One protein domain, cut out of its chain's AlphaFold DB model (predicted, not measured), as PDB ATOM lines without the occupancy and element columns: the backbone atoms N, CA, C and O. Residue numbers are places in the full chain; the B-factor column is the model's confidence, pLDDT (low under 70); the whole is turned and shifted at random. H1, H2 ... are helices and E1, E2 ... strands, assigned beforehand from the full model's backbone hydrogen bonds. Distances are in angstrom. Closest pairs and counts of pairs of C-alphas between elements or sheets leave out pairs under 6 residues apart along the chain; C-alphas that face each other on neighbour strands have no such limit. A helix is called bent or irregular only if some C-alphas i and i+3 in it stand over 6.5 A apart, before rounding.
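Overview. This is residues 2 to 100 of the 127 residues of an uncharacterized protein of Burkholderia vietnamiensis (strain G4 / LMG 22486) (UniProt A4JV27). A long straight helix, H1, sticks out like a handle, with residues 2 to 15 standing free, from one end of a small, strongly twisted sheet of six strands. Two long, sharply bent strands, E1 and E2, run side by side through this sheet; short strands extend it on both sides, and the short helix H2 packs by the end of E1 and E2 far from H1. The printed part has 99 residues, in the order H1 E1 H2 E2 E3 E4 E5 E6, of mixed class; the sheet is branched, and its neighbour pairs are antiparallel. The whole is loose, with a radius of gyration of the C-alphas of 17.1 A and spans of 61 by 28 by 21 A, the handle making much of the length.

Along the chain. H1, residues 2 to 23, begins with C-alpha 2 at (310.488, 202.621, 175.274) and is 31.3 A long. E1, residues 25 to 35, measures 22.9 A and bends by 89 degrees at residue 28. H2, residues 36 to 43, is 10.1 A long and begins with C-alpha 36 at (294.850, 224.071, 220.721). E2, residues 50 to 59, measures 22.2 A and bends by 81 degrees at residue 54. E3, residues 65 to 69, is 12.3 A long, E4, residues 77 to 79, is 6.8 A, and E5, residues 84 to 86, is 6.8 A. E6, residues 91 to 93, is 7.2 A long and ends with C-alpha 93 at (302.207, 196.715, 210.230).

Arrangement. H1 only grazes the sheet, with its residues 19 to 23; its closest C-alphas to E2 are those of Ala 23 and Gly 59, 4.1 A apart. E1 has three neighbours in staggered pairing: E2 lies on one side, E5 beside residues 30 to 32 and E6 beside residues 25 to 27 on the other side. Between E1 and E2, N 32 and O 53 are 2.8 A apart, within hydrogen-bond range. Between E1 and E5, N 31 and O 85 are within hydrogen-bond range at 2.8 A, and between E1 and E6, N 26 and O 92 are within hydrogen-bond range at 2.8 A. E2, E3 and E4 form a meander, each strand the antiparallel neighbour of the one before; N 56 and O 68 are 2.8 A apart in the hairpin of E2 and E3, and N 65 and O 79 are 2.8 A apart in that of E3 and E4. E4 and E5 are apart. H2 is on the sheet at a height of 7.2 A, only just over E1, with 3 of its C-alphas falling on that strand, and runs slantwise to it at 38 degrees on the local plane. In H1 and H2 every O i to N i+4 pair is within hydrogen-bond range.

Size, cuts and confidence. The C-alphas of Lys 2 and Gly 45, the two farthest apart, are 61.0 A apart; without residues 2 to 15 the body spans 45 by 24 by 21 A. The printed part has no cut, and no link is long. Mean pLDDT of the printed part is 84.5, with values under 70 at residues 2 to 3, 44 to 48 and 95 to 100.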
ATOM      1  N   LYS A   2     310.631 203.830 174.424       65.12
ATOM      2  CA  LYS A   2     310.488 202.621 175.274       65.12
ATOM      3  C   LYS A   2     311.330 202.625 176.567       65.12
ATOM      4  O   LYS A   2     310.836 202.191 177.599       65.12
ATOM      5  N   ALA A   3     312.566 203.130 176.532       69.00
ATOM      6  CA  ALA A   3     313.433 203.201 177.718       69.00
ATOM      7  C   ALA A   3     312.919 204.196 178.778       69.00
ATOM      8  O   ALA A   3     312.925 203.892 179.964       69.00
ATOM      9  N   LEU A   4     312.403 205.344 178.333       72.69
ATOM     10  CA  LEU A   4     311.812 206.374 179.193       72.69
ATOM     11  C   LEU A   4     310.533 205.869 179.869       72.69
ATOM     12  O   LEU A   4     310.348 206.070 181.064       72.69
ATOM     13  N   LEU A   5     309.702 205.135 179.122       73.56
ATOM     14  CA  LEU A   5     308.504 204.495 179.660       73.56
ATOM     15  C   LEU A   5     308.857 203.445 180.725       73.56
ATOM     16  O   LEU A   5     308.251 203.433 181.786       73.56
ATOM     17  N   ARG A   6     309.879 202.610 180.483       74.19
ATOM     18  CA  ARG A   6     310.351 201.616 181.465       74.19
ATOM     19  C   ARG A   6     310.870 202.266 182.743       74.19
ATOM     20  O   ARG A   6     310.547 201.800 183.830       74.19
ATOM     21  N   LEU A   7     311.643 203.342 182.614       75.38
ATOM     22  CA  LEU A   7     312.179 204.065 183.763       75.38
ATOM     23  C   LEU A   7     311.057 204.734 184.571       75.38
ATOM     24  O   LEU A   7     311.033 204.607 185.791       75.38
ATOM     25  N   ALA A   8     310.080 205.348 183.897       76.62
ATOM     26  CA  ALA A   8     308.894 205.903 184.546       76.62
ATOM     27  C   ALA A   8     308.095 204.831 185.307       76.62
ATOM     28  O   ALA A   8     307.718 205.057 186.455       76.62
ATOM     29  N   THR A   9     307.897 203.644 184.723       77.50
ATOM     30  CA  THR A   9     307.213 202.527 185.394       77.50
ATOM     31  C   THR A   9     307.942 202.082 186.660       77.50
ATOM     32  O   THR A   9     307.299 201.879 187.685       77.50
ATOM     33  N   VAL A  10     309.272 201.950 186.617       76.56
ATOM     34  CA  VAL A  10     310.064 201.548 187.793       76.56
ATOM     35  C   VAL A  10     309.961 202.595 188.902       76.56
ATOM     36  O   VAL A  10     309.706 202.241 190.050       76.56
ATOM     37  N   VAL A  11     310.092 203.882 188.567       80.25
ATOM     38  CA  VAL A  11     309.970 204.975 189.547       80.25
ATOM     39  C   VAL A  11     308.579 204.989 190.184       80.25
ATOM     40  O   VAL A  11     308.473 205.058 191.406       80.25
ATOM     41  N   LEU A  12     307.517 204.859 189.382       79.44
ATOM     42  CA  LEU A  12     306.142 204.786 189.884       79.44
ATOM     43  C   LEU A  12     305.913 203.556 190.768       79.44
ATOM     44  O   LEU A  12     305.253 203.669 191.799       79.44
ATOM     45  N   ALA A  13     306.479 202.401 190.406       78.19
ATOM     46  CA  ALA A  13     306.374 201.181 191.201       78.19
ATOM     47  C   ALA A  13     307.040 201.349 192.574       78.19
ATOM     48  O   ALA A  13     306.434 201.033 193.595       78.19
ATOM     49  N   ILE A  14     308.252 201.914 192.608       80.50
ATOM     50  CA  ILE A  14     308.973 202.214 193.850       80.50
ATOM     51  C   ILE A  14     308.151 203.173 194.720       80.50
ATOM     52  O   ILE A  14     307.934 202.907 195.902       80.50
ATOM     53  N   PHE A  15     307.639 204.259 194.135       81.44
ATOM     54  CA  PHE A  15     306.817 205.231 194.857       81.44
ATOM     55  C   PHE A  15     305.543 204.595 195.425       81.44
ATOM     56  O   PHE A  15     305.185 204.840 196.577       81.44
ATOM     57  N   GLY A  16     304.889 203.736 194.639       80.00
ATOM     58  CA  GLY A  16     303.718 202.974 195.058       80.00
ATOM     59  C   GLY A  16     304.010 202.067 196.252       80.00
ATOM     60  O   GLY A  16     303.234 202.051 197.203       80.00
ATOM     61  N   VAL A  17     305.153 201.375 196.257       80.75
ATOM     62  CA  VAL A  17     305.558 200.505 197.374       80.75
ATOM     63  C   VAL A  17     305.826 201.299 198.642       80.75
ATOM     64  O   VAL A  17     305.362 200.895 199.704       80.75
ATOM     65  N   PHE A  18     306.507 202.444 198.556       82.50
ATOM     66  CA  PHE A  18     306.716 203.299 199.728       82.50
ATOM     67  C   PHE A  18     305.394 203.821 200.297       82.50
ATOM     68  O   PHE A  18     305.188 203.784 201.511       82.50
ATOM     69  N   ARG A  19     304.471 204.259 199.433       83.75
ATOM     70  CA  ARG A  19     303.144 204.738 199.852       83.75
ATOM     71  C   ARG A  19     302.299 203.636 200.473       83.75
ATOM     72  O   ARG A  19     301.665 203.867 201.497       83.75
ATOM     73  N   LEU A  20     302.336 202.440 199.896       84.62
ATOM     74  CA  LEU A  20     301.665 201.273 200.451       84.62
ATOM     75  C   LEU A  20     302.280 200.876 201.798       84.62
ATOM     76  O   LEU A  20     301.554 200.668 202.762       84.62
ATOM     77  N   GLY A  21     303.609 200.836 201.889       84.12
ATOM     78  CA  GLY A  21     304.329 200.531 203.122       84.12
ATOM     79  C   GLY A  21     303.985 201.499 204.249       84.12
ATOM     80  O   GLY A  21     303.753 201.056 205.367       84.12
ATOM     81  N   PHE A  22     303.885 202.799 203.955       88.56
ATOM     82  CA  PHE A  22     303.412 203.807 204.903       88.56
ATOM     83  C   PHE A  22     301.950 203.590 205.311       88.56
ATOM     84  O   PHE A  22     301.647 203.572 206.499       88.56
ATOM     85  N   ALA A  23     301.052 203.363 204.349       88.19
ATOM     86  CA  ALA A  23     299.630 203.149 204.620       88.19
ATOM     87  C   ALA A  23     299.343 201.901 205.472       88.19
ATOM     88  O   ALA A  23     298.294 201.790 206.098       88.19
ATOM     89  N   LEU A  24     300.271 200.946 205.492       89.00
ATOM     90  CA  LEU A  24     300.168 199.750 206.317       89.00
ATOM     91  C   LEU A  24     300.656 199.967 207.754       89.00
ATOM     92  O   LEU A  24     300.451 199.082 208.582       89.00
ATOM     93  N   GLN A  25     301.300 201.091 208.071       91.06
ATOM     94  CA  GLN A  25     301.808 201.346 209.418       91.06
ATOM     95  C   GLN A  25     300.669 201.676 210.383       91.06
ATOM     96  O   GLN A  25     299.809 202.512 210.102       91.06
ATOM     97  N   ARG A  26     300.706 201.031 211.546       93.25
ATOM     98  CA  ARG A  26     299.875 201.298 212.717       93.25
ATOM     99  C   ARG A  26     300.793 201.546 213.910       93.25
ATOM    100  O   ARG A  26     301.786 200.841 214.083       93.25
ATOM    101  N   ILE A  27     300.452 202.537 214.718       94.56
ATOM    102  CA  ILE A  27     301.077 202.789 216.014       94.56
ATOM    103  C   ILE A  27     299.946 202.802 217.030       94.56
ATOM    104  O   ILE A  27     299.072 203.660 216.945       94.56
ATOM    105  N   ASP A  28     299.919 201.826 217.930       93.25
ATOM    106  CA  ASP A  28     298.782 201.641 218.837       93.25
ATOM    107  C   ASP A  28     298.766 202.696 219.952       93.25
ATOM    108  O   ASP A  28     297.717 203.271 220.228       93.25
ATOM    109  N   HIS A  29     299.938 203.007 220.512       94.75
ATOM    110  CA  HIS A  29     300.121 204.038 221.532       94.75
ATOM    111  C   HIS A  29     301.197 205.036 221.094       94.75
ATOM    112  O   HIS A  29     302.390 204.727 221.042       94.75
ATOM    113  N   ALA A  30     300.774 206.253 220.763       95.56
ATOM    114  CA  ALA A  30     301.648 207.367 220.432       95.56
ATOM    115  C   ALA A  30     301.299 208.595 221.272       95.56
ATOM    116  O   ALA A  30     300.139 208.959 221.436       95.56
ATOM    117  N   ASN A  31     302.331 209.287 221.742       94.94
ATOM    118  CA  ASN A  31     302.209 210.615 222.322       94.94
ATOM    119  C   ASN A  31     302.262 211.644 221.192       94.94
ATOM    120  O   ASN A  31     303.331 211.875 220.623       94.94
ATOM    121  N   VAL A  32     301.119 212.237 220.865       93.88
ATOM    122  CA  VAL A  32     300.918 213.183 219.764       93.88
ATOM    123  C   VAL A  32     300.808 214.603 220.304       93.88
ATOM    124  O   VAL A  32     300.101 214.856 221.278       93.88
ATOM    125  N   VAL A  33     301.479 215.552 219.652       92.44
ATOM    126  CA  VAL A  33     301.282 216.980 219.917       92.44
ATOM    127  C   VAL A  33     300.084 217.462 219.105       92.44
ATOM    128  O   VAL A  33     300.171 217.629 217.891       92.44
ATOM    129  N   ALA A  34     298.965 217.667 219.787       89.81
ATOM    130  CA  ALA A  34     297.737 218.200 219.222       89.81
ATOM    131  C   ALA A  34     297.723 219.734 219.299       89.81
ATOM    132  O   ALA A  34     298.306 220.336 220.208       89.81
ATOM    133  N   ASP A  35     297.055 220.371 218.338       88.44
ATOM    134  CA  ASP A  35     296.844 221.816 218.339       88.44
ATOM    135  C   ASP A  35     295.819 222.246 219.401       88.44
ATOM    136  O   ASP A  35     295.091 221.431 219.967       88.44
ATOM    137  N   GLY A  36     295.753 223.547 219.693       85.81
ATOM    138  CA  GLY A  36     294.850 224.071 220.721       85.81
ATOM    139  C   GLY A  36     293.367 223.746 220.485       85.81
ATOM    140  O   GLY A  36     292.638 223.545 221.452       85.81
ATOM    141  N   ALA A  37     292.916 223.643 219.229       86.38
ATOM    142  CA  ALA A  37     291.527 223.305 218.910       86.38
ATOM    143  C   ALA A  37     291.202 221.847 219.270       86.38
ATOM    144  O   ALA A  37     290.217 221.577 219.956       86.38
ATOM    145  N   THR A  38     292.079 220.924 218.879       86.44
ATOM    146  CA  THR A  38     291.988 219.496 219.208       86.44
ATOM    147  C   THR A  38     292.155 219.263 220.710       86.44
ATOM    148  O   THR A  38     291.484 218.436 221.321       86.44
ATOM    149  N   CYS A  39     293.022 220.034 221.358       86.81
ATOM    150  CA  CYS A  39     293.187 219.968 222.802       86.81
ATOM    151  C   CYS A  39     291.959 220.469 223.563       86.81
ATOM    152  O   CYS A  39     291.619 219.905 224.606       86.81
ATOM    153  N   ALA A  40     291.278 221.497 223.054       87.31
ATOM    154  CA  ALA A  40     290.060 222.012 223.662       87.31
ATOM    155  C   ALA A  40     288.903 221.011 223.583       87.31
ATOM    156  O   ALA A  40     288.169 220.875 224.563       87.31
ATOM    157  N   SER A  41     288.773 220.280 222.470       85.19
ATOM    158  CA  SER A  41     287.753 219.234 222.325       85.19
ATOM    159  C   SER A  41     288.023 218.018 223.213       85.19
ATOM    160  O   SER A  41     287.081 217.469 223.774       85.19
ATOM    161  N   ILE A  42     289.290 217.635 223.403       83.50
ATOM    162  CA  ILE A  42     289.665 216.469 224.222       83.50
ATOM    163  C   ILE A  42     289.639 216.784 225.726       83.50
ATOM    164  O   ILE A  42     289.106 216.014 226.516       83.50
ATOM    165  N   ARG A  43     290.227 217.909 226.158       81.69
ATOM    166  CA  ARG A  43     290.397 218.231 227.592       81.69
ATOM    167  C   ARG A  43     289.286 219.109 228.177       81.69
ATOM    168  O   ARG A  43     289.339 219.410 229.366       81.69
ATOM    169  N   GLY A  44     288.308 219.534 227.375       67.06
ATOM    170  CA  GLY A  44     287.150 220.296 227.853       67.06
ATOM    171  C   GLY A  44     287.490 221.689 228.403       67.06
ATOM    172  O   GLY A  44     287.007 222.062 229.470       67.06
ATOM    173  N   GLY A  45     288.323 222.470 227.705       63.16
ATOM    174  CA  GLY A  45     288.667 223.840 228.116       63.16
ATOM    175  C   GLY A  45     289.706 224.532 227.228       63.16
ATOM    176  O   GLY A  45     290.253 223.922 226.310       63.16
ATOM    177  N   THR A  46     290.018 225.805 227.508       58.34
ATOM    178  CA  THR A  46     291.092 226.574 226.844       58.34
ATOM    179  C   THR A  46     292.463 226.065 227.280       58.34
ATOM    180  O   THR A  46     293.162 226.673 228.091       58.34
ATOM    181  N   SER A  47     292.835 224.895 226.780       58.41
ATOM    182  CA  SER A  47     294.211 224.420 226.827       58.41
ATOM    183  C   SER A  47     295.073 225.316 225.924       58.41
ATOM    184  O   SER A  47     294.563 225.965 225.012       58.41
ATOM    185  N   GLY A  48     296.363 225.451 226.250       65.75
ATOM    186  CA  GLY A  48     297.286 226.350 225.549       65.75
ATOM    187  C   GLY A  48     297.426 226.062 224.044       65.75
ATOM    188  O   GLY A  48     296.719 225.240 223.472       65.75
ATOM    189  N   ARG A  49     298.386 226.719 223.377       81.75
ATOM    190  CA  ARG A  49     298.599 226.591 221.915       81.75
ATOM    191  C   ARG A  49     298.700 225.148 221.396       81.75
ATOM    192  O   ARG A  49     298.375 224.912 220.235       81.75
ATOM    193  N   SER A  50     299.152 224.223 222.233       86.50
ATOM    194  CA  SER A  50     299.238 222.795 221.945       86.50
ATOM    195  C   SER A  50     299.197 221.988 223.241       86.50
ATOM    196  O   SER A  50     299.525 222.499 224.316       86.50
ATOM    197  N   CYS A  51     298.864 220.709 223.143       88.38
ATOM    198  CA  CYS A  51     298.952 219.760 224.246       88.38
ATOM    199  C   CYS A  51     299.426 218.400 223.741       88.38
ATOM    200  O   CYS A  51     299.336 218.089 222.557       88.38
ATOM    201  N   LEU A  52     299.941 217.591 224.660       91.69
ATOM    202  CA  LEU A  52     300.326 216.219 224.374       91.69
ATOM    203  C   LEU A  52     299.154 215.298 224.727       91.69
ATOM    204  O   LEU A  52     298.616 215.372 225.838       91.69
ATOM    205  N   ILE A  53     298.735 214.486 223.765       92.31
ATOM    206  CA  ILE A  53     297.657 213.505 223.900       92.31
ATOM    207  C   ILE A  53     298.200 212.120 223.581       92.31
ATOM    208  O   ILE A  53     299.094 211.976 222.750       92.31
ATOM    209  N   GLU A  54     297.647 211.106 224.226       94.81
ATOM    210  CA  GLU A  54     297.849 209.732 223.789       94.81
ATOM    211  C   GLU A  54     296.844 209.426 222.673       94.81
ATOM    212  O   GLU A  54     295.673 209.802 222.773       94.81
ATOM    213  N   ALA A  55     297.297 208.809 221.587       95.38
ATOM    214  CA  ALA A  55     296.472 208.465 220.438       95.38
ATOM    215  C   ALA A  55     297.035 207.246 219.702       95.38
ATOM    216  O   ALA A  55     298.240 206.990 219.744       95.38
ATOM    217  N   SER A  56     296.179 206.554 218.953       95.19
ATOM    218  CA  SER A  56     296.624 205.603 217.936       95.19
ATOM    219  C   SER A  56     296.779 206.298 216.580       95.19
ATOM    220  O   SER A  56     296.045 207.234 216.245       95.19
ATOM    221  N   LEU A  57     297.764 205.862 215.793       95.88
ATOM    222  CA  LEU A  57     298.068 206.398 214.469       95.88
ATOM    223  C   LEU A  57     297.940 205.303 213.411       95.88
ATOM    224  O   LEU A  57     298.465 204.200 213.569       95.88
ATOM    225  N   ALA A  58     297.294 205.618 212.290       95.12
ATOM    226  CA  ALA A  58     297.221 204.741 211.124       95.12
ATOM    227  C   ALA A  58     297.608 205.499 209.853       95.12
ATOM    228  O   ALA A  58     296.985 206.507 209.510       95.12
ATOM    229  N   GLY A  59     298.630 205.016 209.147       92.88
ATOM    230  CA  GLY A  59     299.072 205.620 207.896       92.88
ATOM    231  C   GLY A  59     298.008 205.504 206.802       92.88
ATOM    232  O   GLY A  59     297.221 204.558 206.761       92.88
ATOM    233  N   ARG A  60     297.987 206.462 205.876       91.38
ATOM    234  CA  ARG A  60     297.074 206.493 204.723       91.38
ATOM    235  C   ARG A  60     297.848 206.555 203.408       91.38
ATOM    236  O   ARG A  60     298.968 207.056 203.347       91.38
ATOM    237  N   LEU A  61     297.235 206.089 202.319       88.06
ATOM    238  CA  LEU A  61     297.865 206.060 200.985       88.06
ATOM    239  C   LEU A  61     298.260 207.454 200.465       88.06
ATOM    240  O   LEU A  61     299.230 207.592 199.719       88.06
ATOM    241  N   ASP A  62     297.553 208.498 200.890       90.31
ATOM    242  CA  ASP A  62     297.846 209.896 200.552       90.31
ATOM    243  C   ASP A  62     299.026 210.495 201.349       90.31
ATOM    244  O   ASP A  62     299.443 211.632 201.085       90.31
ATOM    245  N   GLY A  63     299.628 209.713 202.254       88.56
ATOM    246  CA  GLY A  63     300.754 210.099 203.108       88.56
ATOM    247  C   GLY A  63     300.360 210.871 204.361       88.56
ATOM    248  O   GLY A  63     301.228 211.482 204.970       88.56
ATOM    249  N   SER A  64     299.077 210.894 204.714       94.81
ATOM    250  CA  SER A  64     298.605 211.449 205.981       94.81
ATOM    251  C   SER A  64     298.403 210.360 207.037       94.81
ATOM    252  O   SER A  64     298.336 209.169 206.727       94.81
ATOM    253  N   TRP A  65     298.307 210.769 208.293       95.25
ATOM    254  CA  TRP A  65     297.971 209.919 209.422       95.25
ATOM    255  C   TRP A  65     296.503 210.098 209.783       95.25
ATOM    256  O   TRP A  65     296.012 211.220 209.869       95.25
ATOM    257  N   THR A  66     295.810 208.991 210.023       96.12
ATOM    258  CA  THR A  66     294.586 208.990 210.828       96.12
ATOM    259  C   THR A  66     295.016 208.970 212.289       96.12
ATOM    260  O   THR A  66     295.792 208.090 212.662       96.12
ATOM    261  N   VAL A  67     294.549 209.931 213.078       95.69
ATOM    262  CA  VAL A  67     294.851 210.076 214.503       95.69
ATOM    263  C   VAL A  67     293.577 209.824 215.292       95.69
ATOM    264  O   VAL A  67     292.577 210.505 215.079       95.69
ATOM    265  N   GLU A  68     293.620 208.856 216.198       95.44
ATOM    266  CA  GLU A  68     292.491 208.457 217.038       95.44
ATOM    267  C   GLU A  68     292.882 208.638 218.513       95.44
ATOM    268  O   GLU A  68     293.639 207.819 219.042       95.44
ATOM    269  N   PRO A  69     292.445 209.729 219.171       93.62
ATOM    270  CA  PRO A  69     292.780 210.005 220.565       93.62
ATOM    271  C   PRO A  69     292.302 208.909 221.525       93.62
ATOM    272  O   PRO A  69     291.147 208.479 221.484       93.62
ATOM    273  N   SER A  70     293.170 208.506 222.451       92.00
ATOM    274  CA  SER A  70     292.839 207.539 223.496       92.00
ATOM    275  C   SER A  70     291.732 208.091 224.398       92.00
ATOM    276  O   SER A  70     291.826 209.204 224.913       92.00
ATOM    277  N   GLY A  71     290.667 207.310 224.589       88.19
ATOM    278  CA  GLY A  71     289.505 207.702 225.397       88.19
ATOM    279  C   GLY A  71     288.480 208.591 224.681       88.19
ATOM    280  O   GLY A  71     287.394 208.777 225.222       88.19
ATOM    281  N   HIS A  72     288.779 209.074 223.469       88.62
ATOM    282  CA  HIS A  72     287.876 209.898 222.654       88.62
ATOM    283  C   HIS A  72     287.897 209.466 221.173       88.62
ATOM    284  O   HIS A  72     288.310 210.240 220.302       88.62
ATOM    285  N   PRO A  73     287.490 208.219 220.856       85.75
ATOM    286  CA  PRO A  73     287.553 207.681 219.492       85.75
ATOM    287  C   PRO A  73     286.627 208.417 218.506       85.75
ATOM    288  O   PRO A  73     286.861 208.433 217.297       85.75
ATOM    289  N   ASP A  74     285.593 209.081 219.017       88.12
ATOM    290  CA  ASP A  74     284.681 209.956 218.282       88.12
ATOM    291  C   ASP A  74     285.362 211.218 217.726       88.12
ATOM    292  O   ASP A  74     284.875 211.805 216.760       88.12
ATOM    293  N   LEU A  75     286.524 211.597 218.268       88.31
ATOM    294  CA  LEU A  75     287.319 212.746 217.827       88.31
ATOM    295  C   LEU A  75     288.428 212.363 216.838       88.31
ATOM    296  O   LEU A  75     289.435 213.060 216.743       88.31
ATOM    297  N   THR A  76     288.271 211.265 216.100       92.38
ATOM    298  CA  THR A  76     289.246 210.831 215.088       92.38
ATOM    299  C   THR A  76     289.406 211.872 213.972       92.38
ATOM    300  O   THR A  76     288.424 212.339 213.393       92.38
ATOM    301  N   TYR A  77     290.649 212.200 213.610       92.31
ATOM    302  CA  TYR A  77     290.962 213.184 212.566       92.31
ATOM    303  C   TYR A  77     292.109 212.740 211.652       92.31
ATOM    304  O   TYR A  77     292.767 211.728 211.886       92.31
ATOM    305  N   VAL A  78     292.338 213.487 210.566       94.31
ATOM    306  CA  VAL A  78     293.407 213.215 209.594       94.31
ATOM    307  C   VAL A  78     294.378 214.386 209.540       94.31
ATOM    308  O   VAL A  78     293.960 215.527 209.362       94.31
ATOM    309  N   ALA A  79     295.675 214.104 209.645       91.88
ATOM    310  CA  ALA A  79     296.726 215.117 209.629       91.88
ATOM    311  C   ALA A  79     297.963 214.644 208.848       91.88
ATOM    312  O   ALA A  79     298.361 213.485 208.930       91.88
ATOM    313  N   ARG A  80     298.575 215.539 208.059       90.50
ATOM    314  CA  ARG A  80     299.824 215.244 207.325       90.50
ATOM    315  C   ARG A  80     301.054 215.420 208.211       90.50
ATOM    316  O   ARG A  80     301.894 214.529 208.257       90.50
ATOM    317  N   ASP A  81     301.109 216.532 208.935       86.75
ATOM    318  CA  ASP A  81     302.258 216.922 209.747       86.75
ATOM    319  C   ASP A  81     301.934 216.719 211.228       86.75
ATOM    320  O   ASP A  81     301.504 217.632 211.929       86.75
ATOM    321  N   VAL A  82     302.095 215.480 211.690       88.62
ATOM    322  CA  VAL A  82     301.876 215.108 213.091       88.62
ATOM    323  C   VAL A  82     303.231 214.968 213.768       88.62
ATOM    324  O   VAL A  82     304.060 214.169 213.336       88.62
ATOM    325  N   ALA A  83     303.462 215.720 214.844       92.31
ATOM    326  CA  ALA A  83     304.601 215.486 215.723       92.31
ATOM    327  C   ALA A  83     304.205 214.436 216.768       92.31
ATOM    328  O   ALA A  83     303.277 214.656 217.549       92.31
ATOM    329  N   TYR A  84     304.890 213.294 216.768       93.88
ATOM    330  CA  TYR A  84     304.582 212.185 217.665       93.88
ATOM    331  C   TYR A  84     305.838 211.468 218.152       93.88
ATOM    332  O   TYR A  84     306.900 211.516 217.532       93.88
ATOM    333  N   SER A  85     305.697 210.776 219.276       94.75
ATOM    334  CA  SER A  85     306.688 209.838 219.797       94.75
ATOM    335  C   SER A  85     305.989 208.548 220.212       94.75
ATOM    336  O   SER A  85     304.829 208.572 220.613       94.75
ATOM    337  N   TYR A  86     306.669 207.416 220.070       93.50
ATOM    338  CA  TYR A  86     306.111 206.094 220.346       93.50
ATOM    339  C   TYR A  86     307.222 205.151 220.800       93.50
ATOM    340  O   TYR A  86     308.401 205.398 220.517       93.50
ATOM    341  N   THR A  87     306.870 204.069 221.494       92.81
ATOM    342  CA  THR A  87     307.845 203.013 221.775       92.81
ATOM    343  C   THR A  87     307.834 201.991 220.647       92.81
ATOM    344  O   THR A  87     306.820 201.760 219.998       92.81
ATOM    345  N   ARG A  88     308.972 201.336 220.398       88.19
ATOM    346  CA  ARG A  88     309.093 200.373 219.293       88.19
ATOM    347  C   ARG A  88     308.030 199.267 219.333       88.19
ATOM    348  O   ARG A  88     307.643 198.784 218.275       88.19
ATOM    349  N   ASN A  89     307.587 198.883 220.528       91.12
ATOM    350  CA  ASN A  89     306.609 197.816 220.727       91.12
ATOM    351  C   ASN A  89     305.194 198.219 220.293       91.12
ATOM    352  O   ASN A  89     304.399 197.343 219.973       91.12
ATOM    353  N   ASP A  90     304.908 199.521 220.233       91.56
ATOM    354  CA  ASP A  90     303.610 200.054 219.809       91.56
ATOM    355  C   ASP A  90     303.489 200.136 218.286       91.56
ATOM    356  O   ASP A  90     302.397 200.324 217.753       91.56
ATOM    357  N   TRP A  91     304.610 200.019 217.566       92.69
ATOM    358  CA  TRP A  91     304.623 200.036 216.111       92.69
ATOM    359  C   TRP A  91     304.402 198.644 215.540       92.69
ATOM    360  O   TRP A  91     305.080 197.678 215.893       92.69
ATOM    361  N   ARG A  92     303.505 198.568 214.560       89.06
ATOM    362  CA  ARG A  92     303.265 197.358 213.782       89.06
ATOM    363  C   ARG A  92     302.798 197.683 212.375       89.06
ATOM    364  O   ARG A  92     302.266 198.750 212.084       89.06
ATOM    365  N   LEU A  93     302.946 196.712 211.486       86.75
ATOM    366  CA  LEU A  93     302.207 196.715 210.230       86.75
ATOM    367  C   LEU A  93     300.824 196.118 210.499       86.75
ATOM    368  O   LEU A  93     300.722 195.022 211.048       86.75
ATOM    369  N   ALA A  94     299.768 196.822 210.089       73.56
ATOM    370  CA  ALA A  94     298.371 196.416 210.266       73.56
ATOM    371  C   ALA A  94     298.061 195.034 209.658       73.56
ATOM    372  O   ALA A  94     297.094 194.382 210.035       73.56
ATOM    373  N   TRP A  95     298.911 194.577 208.738       64.69
ATOM    374  CA  TRP A  95     298.831 193.290 208.065       64.69
ATOM    375  C   TRP A  95     300.149 192.558 208.321       64.69
ATOM    376  O   TRP A  95     301.125 192.739 207.591       64.69
ATOM    377  N   GLY A  96     300.213 191.797 209.417       52.59
ATOM    378  CA  GLY A  96     301.417 191.074 209.827       52.59
ATOM    379  C   GLY A  96     301.986 190.217 208.693       52.59
ATOM    380  O   GLY A  96     301.223 189.533 208.025       52.59
ATOM    381  N   ALA A  97     303.303 190.324 208.478       52.69
ATOM    382  CA  ALA A  97     304.272 189.460 207.773       52.69
ATOM    383  C   ALA A  97     303.914 188.681 206.475       52.69
ATOM    384  O   ALA A  97     304.832 188.144 205.861       52.69
ATOM    385  N   THR A  98     302.675 188.619 205.994       53.75
ATOM    386  CA  THR A  98     302.252 187.635 204.978       53.75
ATOM    387  C   THR A  98     301.965 188.275 203.615       53.75
ATOM    388  O   THR A  98     302.150 187.636 202.583       53.75
ATOM    389  N   TYR A  99     301.599 189.562 203.568       56.28
ATOM    390  CA  TYR A  99     301.205 190.243 202.320       56.28
ATOM    391  C   TYR A  99     302.317 191.058 201.641       56.28
ATOM    392  O   TYR A  99     302.152 191.483 200.497       56.28
ATOM    393  N   TRP A 100     303.479 191.234 202.279       60.81
ATOM    394  CA  TRP A 100     304.639 191.818 201.591       60.81
ATOM    395  C   TRP A 100     305.188 190.870 200.515       60.81
ATOM    396  O   TRP A 100     305.727 191.341 199.520       60.81
TER     397      TRP A 100